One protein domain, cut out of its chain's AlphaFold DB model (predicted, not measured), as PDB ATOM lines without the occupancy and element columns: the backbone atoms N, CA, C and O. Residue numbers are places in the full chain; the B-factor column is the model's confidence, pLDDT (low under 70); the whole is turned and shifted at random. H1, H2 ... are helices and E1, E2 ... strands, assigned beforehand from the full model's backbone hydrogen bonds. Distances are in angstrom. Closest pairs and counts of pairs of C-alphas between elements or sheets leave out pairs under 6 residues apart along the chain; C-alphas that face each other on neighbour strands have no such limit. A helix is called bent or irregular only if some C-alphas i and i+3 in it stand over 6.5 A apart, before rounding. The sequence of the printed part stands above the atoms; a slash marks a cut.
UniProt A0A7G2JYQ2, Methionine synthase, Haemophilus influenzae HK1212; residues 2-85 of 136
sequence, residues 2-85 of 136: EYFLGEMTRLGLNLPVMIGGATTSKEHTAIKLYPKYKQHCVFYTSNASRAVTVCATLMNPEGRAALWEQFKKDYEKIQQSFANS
ATOM      1  N   GLU A   2     -29.215 148.736  53.943       90.62
ATOM      2  CA  GLU A   2     -29.086 149.940  54.787       90.62
ATOM      3  C   GLU A   2     -29.396 151.251  54.046       90.62
ATOM      4  O   GLU A   2     -30.158 152.071  54.552       90.62
ATOM      5  N   TYR A   3     -28.865 151.412  52.828       92.88
ATOM      6  CA  TYR A   3     -29.166 152.557  51.962       92.88
ATOM      7  C   TYR A   3     -30.667 152.679  51.665       92.88
ATOM      8  O   TYR A   3     -31.257 153.729  51.882       92.88
ATOM      9  N   PHE A   4     -31.299 151.575  51.253       92.31
ATOM     10  CA  PHE A   4     -32.727 151.525  50.930       92.31
ATOM     11  C   PHE A   4     -33.608 152.004  52.093       92.31
ATOM     12  O   PHE A   4     -34.481 152.834  51.885       92.31
ATOM     13  N   LEU A   5     -33.346 151.547  53.321       92.56
ATOM     14  CA  LEU A   5     -34.107 151.991  54.496       92.56
ATOM     15  C   LEU A   5     -33.910 153.476  54.813       92.56
ATOM     16  O   LEU A   5     -34.866 154.148  55.187       92.56
ATOM     17  N   GLY A   6     -32.689 153.991  54.638       91.25
ATOM     18  CA  GLY A   6     -32.423 155.424  54.765       91.25
ATOM     19  C   GLY A   6     -33.222 156.241  53.750       91.25
ATOM     20  O   GLY A   6     -33.840 157.237  54.117       91.25
ATOM     21  N   GLU A   7     -33.287 155.775  52.502       94.00
ATOM     22  CA  GLU A   7     -34.076 156.417  51.449       94.00
ATOM     23  C   GLU A   7     -35.580 156.346  51.715       94.00
ATOM     24  O   GLU A   7     -36.282 157.328  51.484       94.00
ATOM     25  N   MET A   8     -36.089 155.239  52.262       92.88
ATOM     26  CA  MET A   8     -37.499 155.150  52.648       92.88
ATOM     27  C   MET A   8     -37.862 156.184  53.718       92.88
ATOM     28  O   MET A   8     -38.884 156.853  53.586       92.88
ATOM     29  N   THR A   9     -37.013 156.371  54.734       90.69
ATOM     30  CA  THR A   9     -37.204 157.442  55.723       90.69
ATOM     31  C   THR A   9     -37.071 158.825  55.094       90.69
ATOM     32  O   THR A   9     -37.901 159.689  55.366       90.69
ATOM     33  N   ARG A  10     -36.078 159.044  54.221       92.88
ATOM     34  CA  ARG A  10     -35.878 160.327  53.524       92.88
ATOM     35  C   ARG A  10     -37.095 160.721  52.683       92.88
ATOM     36  O   ARG A  10     -37.428 161.898  52.610       92.88
ATOM     37  N   LEU A  11     -37.744 159.743  52.055       93.44
ATOM     38  CA  LEU A  11     -38.944 159.928  51.239       93.44
ATOM     39  C   LEU A  11     -40.248 159.939  52.059       93.44
ATOM     40  O   LEU A  11     -41.314 160.106  51.476       93.44
ATOM     41  N   GLY A  12     -40.188 159.756  53.385       90.50
ATOM     42  CA  GLY A  12     -41.373 159.710  54.248       90.50
ATOM     43  C   GLY A  12     -42.300 158.525  53.955       90.50
ATOM     44  O   GLY A  12     -43.514 158.623  54.139       90.50
ATOM     45  N   LEU A  13     -41.752 157.421  53.440       90.44
ATOM     46  CA  LEU A  13     -42.519 156.212  53.169       90.44
ATOM     47  C   LEU A  13     -42.784 155.474  54.479       90.44
ATOM     48  O   LEU A  13     -41.853 155.139  55.202       90.44
ATOM     49  N   ASN A  14     -44.058 155.166  54.734       85.56
ATOM     50  CA  ASN A  14     -44.526 154.562  55.984       85.56
ATOM     51  C   ASN A  14     -44.992 153.110  55.769       85.56
ATOM     52  O   ASN A  14     -46.064 152.710  56.226       85.56
ATOM     53  N   LEU A  15     -44.216 152.324  55.019       89.25
ATOM     54  CA  LEU A  15     -44.556 150.941  54.662       89.25
ATOM     55  C   LEU A  15     -43.771 149.930  55.510       89.25
ATOM     56  O   LEU A  15     -42.591 150.167  55.775       89.25
ATOM     57  N   PRO A  16     -44.371 148.792  55.914       89.75
ATOM     58  CA  PRO A  16     -43.627 147.690  56.515       89.75
ATOM     59  C   PRO A  16     -42.557 147.149  55.561       89.75
ATOM     60  O   PRO A  16     -42.828 146.942  54.379       89.75
ATOM     61  N   VAL A  17     -41.360 146.868  56.079       92.06
ATOM     62  CA  VAL A  17     -40.257 146.288  55.299       92.06
ATOM     63  C   VAL A  17     -39.954 144.887  55.797       92.06
ATOM     64  O   VAL A  17     -39.775 144.675  56.994       92.06
ATOM     65  N   MET A  18     -39.837 143.940  54.871       92.75
ATOM     66  CA  MET A  18     -39.346 142.596  55.152       92.75
ATOM     67  C   MET A  18     -37.925 142.406  54.639       92.75
ATOM     68  O   MET A  18     -37.597 142.785  53.517       92.75
ATOM     69  N   ILE A  19     -37.081 141.808  55.474       94.00
ATOM     70  CA  ILE A  19     -35.658 141.599  55.222       94.00
ATOM     71  C   ILE A  19     -35.351 140.110  55.360       94.00
ATOM     72  O   ILE A  19     -35.632 139.494  56.388       94.00
ATOM     73  N   GLY A  20     -34.744 139.547  54.323       92.69
ATOM     74  CA  GLY A  20     -34.280 138.167  54.284       92.69
ATOM     75  C   GLY A  20     -33.199 137.989  53.219       92.69
ATOM     76  O   GLY A  20     -32.909 138.911  52.455       92.69
ATOM     77  N   GLY A  21     -32.605 136.796  53.177       91.19
ATOM     78  CA  GLY A  21     -31.521 136.447  52.256       91.19
ATOM     79  C   GLY A  21     -30.275 135.931  52.977       91.19
ATOM     80  O   GLY A  21     -30.127 136.107  54.184       91.19
ATOM     81  N   ALA A  22     -29.370 135.305  52.220       92.12
ATOM     82  CA  ALA A  22     -28.226 134.560  52.757       92.12
ATOM     83  C   ALA A  22     -27.272 135.392  53.635       92.12
ATOM     84  O   ALA A  22     -26.715 134.882  54.599       92.12
ATOM     85  N   THR A  23     -27.094 136.676  53.320       93.12
ATOM     86  CA  THR A  23     -26.186 137.585  54.043       93.12
ATOM     87  C   THR A  23     -26.880 138.383  55.145       93.12
ATOM     88  O   THR A  23     -26.247 139.185  55.829       93.12
ATOM     89  N   THR A  24     -28.192 138.207  55.306       93.81
ATOM     90  CA  THR A  24     -28.980 138.948  56.292       93.81
ATOM     91  C   THR A  24     -29.151 138.123  57.558       93.81
ATOM     92  O   THR A  24     -29.352 136.914  57.497       93.81
ATOM     93  N   SER A  25     -29.105 138.782  58.714       95.12
ATOM     94  CA  SER A  25     -29.372 138.145  60.002       95.12
ATOM     95  C   SER A  25     -30.278 139.009  60.873       95.12
ATOM     96  O   SER A  25     -30.475 140.207  60.613       95.12
ATOM     97  N   LYS A  26     -30.821 138.404  61.934       94.75
ATOM     98  CA  LYS A  26     -31.631 139.117  62.927       94.75
ATOM     99  C   LYS A  26     -30.789 140.186  63.629       94.75
ATOM    100  O   LYS A  26     -31.270 141.293  63.838       94.75
ATOM    101  N   GLU A  27     -29.526 139.879  63.909       95.31
ATOM    102  CA  GLU A  27     -28.561 140.750  64.578       95.31
ATOM    103  C   GLU A  27     -28.186 141.943  63.706       95.31
ATOM    104  O   GLU A  27     -28.295 143.086  64.146       95.31
ATOM    105  N   HIS A  28     -27.819 141.700  62.444       94.75
ATOM    106  CA  HIS A  28     -27.520 142.777  61.505       94.75
ATOM    107  C   HIS A  28     -28.740 143.687  61.311       94.75
ATOM    108  O   HIS A  28     -28.621 144.914  61.306       94.75
ATOM    109  N   THR A  29     -29.935 143.093  61.222       95.75
ATOM    110  CA  THR A  29     -31.183 143.852  61.116       95.75
ATOM    111  C   THR A  29     -31.429 144.709  62.357       95.75
ATOM    112  O   THR A  29     -31.674 145.907  62.223       95.75
ATOM    113  N   ALA A  30     -31.298 144.140  63.556       95.31
ATOM    114  CA  ALA A  30     -31.497 144.852  64.814       95.31
ATOM    115  C   ALA A  30     -30.484 145.991  65.015       95.31
ATOM    116  O   ALA A  30     -30.861 147.083  65.430       95.31
ATOM    117  N   ILE A  31     -29.204 145.756  64.716       93.81
ATOM    118  CA  ILE A  31     -28.114 146.689  65.041       93.81
ATOM    119  C   ILE A  31     -27.972 147.791  63.986       93.81
ATOM    120  O   ILE A  31     -27.733 148.945  64.340       93.81
ATOM    121  N   LYS A  32     -28.080 147.459  62.695       93.19
ATOM    122  CA  LYS A  32     -27.749 148.391  61.599       93.19
ATOM    123  C   LYS A  32     -28.965 148.924  60.855       93.19
ATOM    124  O   LYS A  32     -28.969 150.084  60.459       93.19
ATOM    125  N   LEU A  33     -29.987 148.094  60.655       93.81
ATOM    126  CA  LEU A  33     -31.101 148.413  59.757       93.81
ATOM    127  C   LEU A  33     -32.268 149.078  60.494       93.81
ATOM    128  O   LEU A  33     -32.681 150.174  60.126       93.81
ATOM    129  N   TYR A  34     -32.750 148.455  61.572       92.62
ATOM    130  CA  TYR A  34     -33.865 148.951  62.381       92.62
ATOM    131  C   TYR A  34     -33.697 150.413  62.854       92.62
ATOM    132  O   TYR A  34     -34.651 151.181  62.707       92.62
ATOM    133  N   PRO A  35     -32.517 150.872  63.332       90.94
ATOM    134  CA  PRO A  35     -32.347 152.259  63.770       90.94
ATOM    135  C   PRO A  35     -32.604 153.305  62.683       90.94
ATOM    136  O   PRO A  35     -32.974 154.430  63.012       90.94
ATOM    137  N   LYS A  36     -32.430 152.950  61.404       89.56
ATOM    138  CA  LYS A  36     -32.625 153.874  60.278       89.56
ATOM    139  C   LYS A  36     -34.078 154.057  59.877       89.56
ATOM    140  O   LYS A  36     -34.383 155.037  59.223       89.56
ATOM    141  N   TYR A  37     -34.950 153.139  60.284       89.31
ATOM    142  CA  TYR A  37     -36.360 153.102  59.896       89.31
ATOM    143  C   TYR A  37     -37.260 152.944  61.134       89.31
ATOM    144  O   TYR A  37     -38.277 152.258  61.126       89.31
ATOM    145  N   LYS A  38     -36.841 153.560  62.248       72.88
ATOM    146  CA  LYS A  38     -37.317 153.273  63.613       72.88
ATOM    147  C   LYS A  38     -38.805 153.571  63.845       72.88
ATOM    148  O   LYS A  38     -39.406 152.992  64.746       72.88
ATOM    149  N   GLN A  39     -39.376 154.479  63.051       76.81
ATOM    150  CA  GLN A  39     -40.785 154.883  63.125       76.81
ATOM    151  C   GLN A  39     -41.736 153.876  62.458       76.81
ATOM    152  O   GLN A  39     -42.952 153.984  62.608       76.81
ATOM    153  N   HIS A  40     -41.199 152.885  61.747       84.31
ATOM    154  CA  HIS A  40     -41.975 151.940  60.955       84.31
ATOM    155  C   HIS A  40     -41.544 150.500  61.232       84.31
ATOM    156  O   HIS A  40     -40.547 150.230  61.901       84.31
ATOM    157  N   CYS A  41     -42.331 149.556  60.725       89.81
ATOM    158  CA  CYS A  41     -42.139 148.145  61.021       89.81
ATOM    159  C   CYS A  41     -41.062 147.527  60.116       89.81
ATOM    160  O   CYS A  41     -41.179 147.568  58.891       89.81
ATOM    161  N   VAL A  42     -40.046 146.907  60.720       93.62
ATOM    162  CA  VAL A  42     -38.988 146.153  60.026       93.62
ATOM    163  C   VAL A  42     -39.028 144.703  60.491       93.62
ATOM    164  O   VAL A  42     -38.795 144.422  61.659       93.62
ATOM    165  N   PHE A  43     -39.288 143.763  59.592       94.19
ATOM    166  CA  PHE A  43     -39.393 142.344  59.923       94.19
ATOM    167  C   PHE A  43     -38.258 141.557  59.284       94.19
ATOM    168  O   PHE A  43     -38.088 141.567  58.069       94.19
ATOM    169  N   TYR A  44     -37.501 140.832  60.099       95.31
ATOM    170  CA  TYR A  44     -36.523 139.861  59.615       95.31
ATOM    171  C   TYR A  44     -37.149 138.468  59.493       95.31
ATOM    172  O   TYR A  44     -37.766 137.976  60.442       95.31
ATOM    173  N   THR A  45     -36.929 137.803  58.361       94.56
ATOM    174  CA  THR A  45     -37.400 136.436  58.105       94.56
ATOM    175  C   THR A  45     -36.232 135.543  57.716       94.56
ATOM    176  O   THR A  45     -35.502 135.850  56.777       94.56
ATOM    177  N   SER A  46     -36.074 134.407  58.398       91.94
ATOM    178  CA  SER A  46     -34.965 133.479  58.139       91.94
ATOM    179  C   SER A  46     -35.154 132.620  56.887       91.94
ATOM    180  O   SER A  46     -34.190 132.051  56.390       91.94
ATOM    181  N   ASN A  47     -36.390 132.460  56.406       91.75
ATOM    182  CA  ASN A  47     -36.716 131.682  55.213       91.75
ATOM    183  C   ASN A  47     -38.088 132.081  54.646       91.75
ATOM    184  O   ASN A  47     -38.855 132.806  55.289       91.75
ATOM    185  N   ALA A  48     -38.392 131.568  53.452       89.69
ATOM    186  CA  ALA A  48     -39.637 131.842  52.742       89.69
ATOM    187  C   ALA A  48     -40.879 131.374  53.518       89.69
ATOM    188  O   ALA A  48     -41.848 132.119  53.620       89.69
ATOM    189  N   SER A  49     -40.843 130.189  54.131       90.94
ATOM    190  CA  SER A  49     -41.997 129.646  54.861       90.94
ATOM    191  C   SER A  49     -42.445 130.566  55.999       90.94
ATOM    192  O   SER A  49     -43.634 130.826  56.161       90.94
ATOM    193  N   ARG A  50     -41.498 131.128  56.758       89.62
ATOM    194  CA  ARG A  50     -41.799 132.077  57.843       89.62
ATOM    195  C   ARG A  50     -42.216 133.449  57.324       89.62
ATOM    196  O   ARG A  50     -43.004 134.123  57.980       89.62
ATOM    197  N   ALA A  51     -41.699 133.857  56.167       92.00
ATOM    198  CA  ALA A  51     -42.088 135.105  55.526       92.00
ATOM    199  C   ALA A  51     -43.587 135.127  55.191       92.00
ATOM    200  O   ALA A  51     -44.249 136.125  55.456       92.00
ATOM    201  N   VAL A  52     -44.142 134.006  54.718       91.75
ATOM    202  CA  VAL A  52     -45.581 133.875  54.430       91.75
ATOM    203  C   VAL A  52     -46.430 134.108  55.683       91.75
ATOM    204  O   VAL A  52     -47.386 134.879  55.641       91.75
ATOM    205  N   THR A  53     -46.064 133.495  56.814       90.62
ATOM    206  CA  THR A  53     -46.782 133.683  58.086       90.62
ATOM    207  C   THR A  53     -46.739 135.137  58.550       90.62
ATOM    208  O   THR A  53     -47.763 135.676  58.960       90.62
ATOM    209  N   VAL A  54     -45.579 135.792  58.438       91.62
ATOM    210  CA  VAL A  54     -45.432 137.217  58.771       91.62
ATOM    211  C   VAL A  54     -46.336 138.066  57.877       91.62
ATOM    212  O   VAL A  54     -47.129 138.840  58.403       91.62
ATOM    213  N   CYS A  55     -46.297 137.877  56.554       91.00
ATOM    214  CA  CYS A  55     -47.170 138.588  55.614       91.00
ATOM    215  C   CYS A  55     -48.655 138.440  55.966       91.00
ATOM    216  O   CYS A  55     -49.380 139.432  55.975       91.00
ATOM    217  N   ALA A  56     -49.101 137.223  56.295       91.38
ATOM    218  CA  ALA A  56     -50.488 136.966  56.672       91.38
ATOM    219  C   ALA A  56     -50.902 137.774  57.914       91.38
ATOM    220  O   ALA A  56     -51.979 138.369  57.937       91.38
ATOM    221  N   THR A  57     -50.033 137.867  58.925       90.81
ATOM    222  CA  THR A  57     -50.291 138.681  60.120       90.81
ATOM    223  C   THR A  57     -50.294 140.186  59.824       90.81
ATOM    224  O   THR A  57     -51.079 140.913  60.429       90.81
ATOM    225  N   LEU A  58     -49.477 140.671  58.880       87.56
ATOM    226  CA  LEU A  58     -49.419 142.099  58.521       87.56
ATOM    227  C   LEU A  58     -50.718 142.631  57.906       87.56
ATOM    228  O   LEU A  58     -51.025 143.818  58.068       87.56
ATOM    229  N   MET A  59     -51.487 141.757  57.248       87.38
ATOM    230  CA  MET A  59     -52.790 142.090  56.664       87.38
ATOM    231  C   MET A  59     -53.841 142.440  57.728       87.38
ATOM    232  O   MET A  59     -54.751 143.213  57.441       87.38
ATOM    233  N   ASN A  60     -53.701 141.940  58.962       88.94
ATOM    234  CA  ASN A  60     -54.572 142.292  60.084       88.94
ATOM    235  C   ASN A  60     -53.974 143.480  60.880       88.94
ATOM    236  O   ASN A  60     -52.873 143.344  61.416       88.94
ATOM    237  N   PRO A  61     -54.663 144.634  61.005       84.50
ATOM    238  CA  PRO A  61     -54.173 145.785  61.771       84.50
ATOM    239  C   PRO A  61     -53.829 145.489  63.241       84.50
ATOM    240  O   PRO A  61     -52.788 145.939  63.721       84.50
ATOM    241  N   GLU A  62     -54.654 144.708  63.942       87.00
ATOM    242  CA  GLU A  62     -54.438 144.358  65.356       87.00
ATOM    243  C   GLU A  62     -53.252 143.399  65.506       87.00
ATOM    244  O   GLU A  62     -52.347 143.613  66.317       87.00
ATOM    245  N   GLY A  63     -53.208 142.379  64.642       88.38
ATOM    246  CA  GLY A  63     -52.110 141.416  64.583       88.38
ATOM    247  C   GLY A  63     -50.774 142.073  64.234       88.38
ATOM    248  O   GLY A  63     -49.745 141.729  64.814       88.38
ATOM    249  N   ARG A  64     -50.783 143.068  63.341       89.00
ATOM    250  CA  ARG A  64     -49.598 143.843  62.956       89.00
ATOM    251  C   ARG A  64     -48.996 144.595  64.137       89.00
ATOM    252  O   ARG A  64     -47.783 144.538  64.314       89.00
ATOM    253  N   ALA A  65     -49.817 145.288  64.928       90.12
ATOM    254  CA  ALA A  65     -49.337 146.046  66.082       90.12
ATOM    255  C   ALA A  65     -48.703 145.120  67.133       90.12
ATOM    256  O   ALA A  65     -47.587 145.373  67.588       90.12
ATOM    257  N   ALA A  66     -49.369 144.003  67.448       92.94
ATOM    258  CA  ALA A  66     -48.857 143.009  68.388       92.94
ATOM    259  C   ALA A  66     -47.554 142.353  67.893       92.94
ATOM    260  O   ALA A  66     -46.586 142.226  68.647       92.94
ATOM    261  N   LEU A  67     -47.502 141.977  66.610       92.88
ATOM    262  CA  LEU A  67     -46.315 141.379  66.002       92.88
ATOM    263  C   LEU A  67     -45.140 142.358  65.992       92.88
ATOM    264  O   LEU A  67     -44.010 141.975  66.292       92.88
ATOM    265  N   TRP A  68     -45.394 143.625  65.660       92.81
ATOM    266  CA  TRP A  68     -44.353 144.641  65.643       92.81
ATOM    267  C   TRP A  68     -43.752 144.868  67.028       92.81
ATOM    268  O   TRP A  68     -42.530 144.890  67.167       92.81
ATOM    269  N   GLU A  69     -44.590 144.954  68.060       93.06
ATOM    270  CA  GLU A  69     -44.126 145.125  69.435       93.06
ATOM    271  C   GLU A  69     -43.237 143.954  69.888       93.06
ATOM    272  O   GLU A  69     -42.216 144.155  70.551       93.06
ATOM    273  N   GLN A  70     -43.561 142.727  69.467       94.25
ATOM    274  CA  GLN A  70     -42.714 141.562  69.724       94.25
ATOM    275  C   GLN A  70     -41.343 141.677  69.036       94.25
ATOM    276  O   GLN A  70     -40.310 141.457  69.671       94.25
ATOM    277  N   PHE A  71     -41.314 142.039  67.750       94.25
ATOM    278  CA  PHE A  71     -40.063 142.209  67.000       94.25
ATOM    279  C   PHE A  71     -39.204 143.344  67.559       94.25
ATOM    280  O   PHE A  71     -37.987 143.198  67.677       94.25
ATOM    281  N   LYS A  72     -39.836 144.450  67.952       93.94
ATOM    282  CA  LYS A  72     -39.165 145.595  68.562       93.94
ATOM    283  C   LYS A  72     -38.467 145.202  69.863       93.94
ATOM    284  O   LYS A  72     -37.271 145.452  69.995       93.94
ATOM    285  N   LYS A  73     -39.161 144.503  70.769       95.38
ATOM    286  CA  LYS A  73     -38.564 143.982  72.013       95.38
ATOM    287  C   LYS A  73     -37.381 143.060  71.738       95.38
ATOM    288  O   LYS A  73     -36.365 143.129  72.426       95.38
ATOM    289  N   ASP A  74     -37.494 142.198  70.734       95.06
ATOM    290  CA  ASP A  74     -36.403 141.308  70.346       95.06
ATOM    291  C   ASP A  74     -35.186 142.082  69.820       95.06
ATOM    292  O   ASP A  74     -34.051 141.751  70.162       95.06
ATOM    293  N   TYR A  75     -35.402 143.115  69.006       96.00
ATOM    294  CA  TYR A  75     -34.321 143.955  68.493       96.00
ATOM    295  C   TYR A  75     -33.660 144.782  69.588       96.00
ATOM    296  O   TYR A  75     -32.433 144.847  69.627       96.00
ATOM    297  N   GLU A  76     -34.434 145.354  70.505       94.38
ATOM    298  CA  GLU A  76     -33.908 146.093  71.653       94.38
ATOM    299  C   GLU A  76     -33.059 145.189  72.558       94.38
ATOM    300  O   GLU A  76     -31.956 145.577  72.942       94.38
ATOM    301  N   LYS A  77     -33.496 143.949  72.816       96.06
ATOM    302  CA  LYS A  77     -32.692 142.952  73.547       96.06
ATOM    303  C   LYS A  77     -31.365 142.656  72.848       96.06
ATOM    304  O   LYS A  77     -30.327 142.598  73.506       96.06
ATOM    305  N   ILE A  78     -31.379 142.490  71.524       95.69
ATOM    306  CA  ILE A  78     -30.157 142.259  70.740       95.69
ATOM    307  C   ILE A  78     -29.231 143.478  70.808       95.69
ATOM    308  O   ILE A  78     -28.032 143.319  71.018       95.69
ATOM    309  N   GLN A  79     -29.771 144.690  70.673       94.31
ATOM    310  CA  GLN A  79     -28.994 145.928  70.775       94.31
ATOM    311  C   GLN A  79     -28.352 146.081  72.159       94.31
ATOM    312  O   GLN A  79     -27.169 146.402  72.246       94.31
ATOM    313  N   GLN A  80     -29.099 145.805  73.232       94.44
ATOM    314  CA  GLN A  80     -28.586 145.829  74.604       94.44
ATOM    315  C   GLN A  80     -27.495 144.775  74.817       94.44
ATOM    316  O   GLN A  80     -26.439 145.076  75.366       94.44
ATOM    317  N   SER A  81     -27.721 143.545  74.350       92.94
ATOM    318  CA  SER A  81     -26.727 142.473  74.424       92.94
ATOM    319  C   SER A  81     -25.450 142.838  73.667       92.94
ATOM    320  O   SER A  81     -24.358 142.671  74.206       92.94
ATOM    321  N   PHE A  82     -25.571 143.407  72.466       90.88
ATOM    322  CA  PHE A  82     -24.432 143.865  71.675       90.88
ATOM    323  C   PHE A  82     -23.673 145.008  72.363       90.88
ATOM    324  O   PHE A  82     -22.451 144.957  72.441       90.88
ATOM    325  N   ALA A  83     -24.377 145.998  72.921       89.81
ATOM    326  CA  ALA A  83     -23.760 147.108  73.653       89.81
ATOM    327  C   ALA A  83     -23.006 146.644  74.914       89.81
ATOM    328  O   ALA A  83     -21.963 147.197  75.251       89.81
ATOM    329  N   ASN A  84     -23.511 145.605  75.583       89.12
ATOM    330  CA  ASN A  84     -22.892 145.017  76.772       89.12
ATOM    331  C   ASN A  84     -21.815 143.967  76.446       89.12
ATOM    332  O   ASN A  84     -21.137 143.471  77.350       89.12
ATOM    333  N   SER A  85     -21.657 143.597  75.173       84.56
ATOM    334  CA  SER A  85     -20.699 142.577  74.762       84.56
ATOM    335  C   SER A  85     -19.284 143.138  74.807       84.56
ATOM    336  O   SER A  85     -18.919 144.030  74.044       84.56
TER     337      SER A  85
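AT A GLANCE: This is residues 2 to 85 of the 136 residues of the protein "Methionine synthase" of Haemophilus influenzae HK1212 (UniProt A0A7G2JYQ2). A long helix, H4, runs past one side of a tiny core of two parallel strands, E1 and E2, and makes the longest axis. H2 crosses H4 steeply and bridges it to H1, which packs on H2 away from H4, while H3 meets H4 at a corner. The printed part has 84 residues, in the order H1, E1, H2, E2, H3, H4, and is mostly helix. It is compact, with a radius of gyration of the C-alphas of 12.6 A and spans of 36 by 29 by 25 A.

IN THESE COORDINATES: H1 is residues 2 to 10, from C-alpha 2 at (-29.086, 149.940, 54.787). E1 is residues 17 to 19. H2, residues 26 to 37, is 15.1 A long and only just irregular, with C-alphas 31 and 34 6.7 A apart. E2 is residues 42 to 44. H3, residues 48 to 58, is 15.3 A long. H4, residues 61 to 84, is 34.7 A long and ends with C-alpha 84 at (-22.892, 145.017, 76.772).

HOW THE PARTS SIT: H1 touches H2 at a shallow tilt of 26 degrees, the same way, closest at the C-alphas of Glu 2 and Leu 33, 5.6 A. E1 and E2 are parallel, with N 19 and O 43 2.8 A apart, within hydrogen-bond range. E1, H2, E2 form a strand-helix-strand unit, two parallel strands joined through a helix, with a right-handed crossover. H2 touches H4, opposite ways, at a steep tilt of 69 degrees, only just short of about perpendicular; the closest C-alphas, of Ala 30 and Tyr 75, are 4.7 A apart. H3 and H4 touch only at the corner, with the C-alphas of Leu 58 and Arg 64 4.8 A apart. H1 and H4 are apart. Every O i to N i+4 pair is within hydrogen-bond range in H1 and H4, against 4 of 8 in H2 and 6 of 7 in H3.

THE WHOLE: The two farthest C-alphas, of Asn 60 and Ser 85, are 36.9 A apart. The printed part has no cut and no long link, and no printed residue is under 70 in pLDDT.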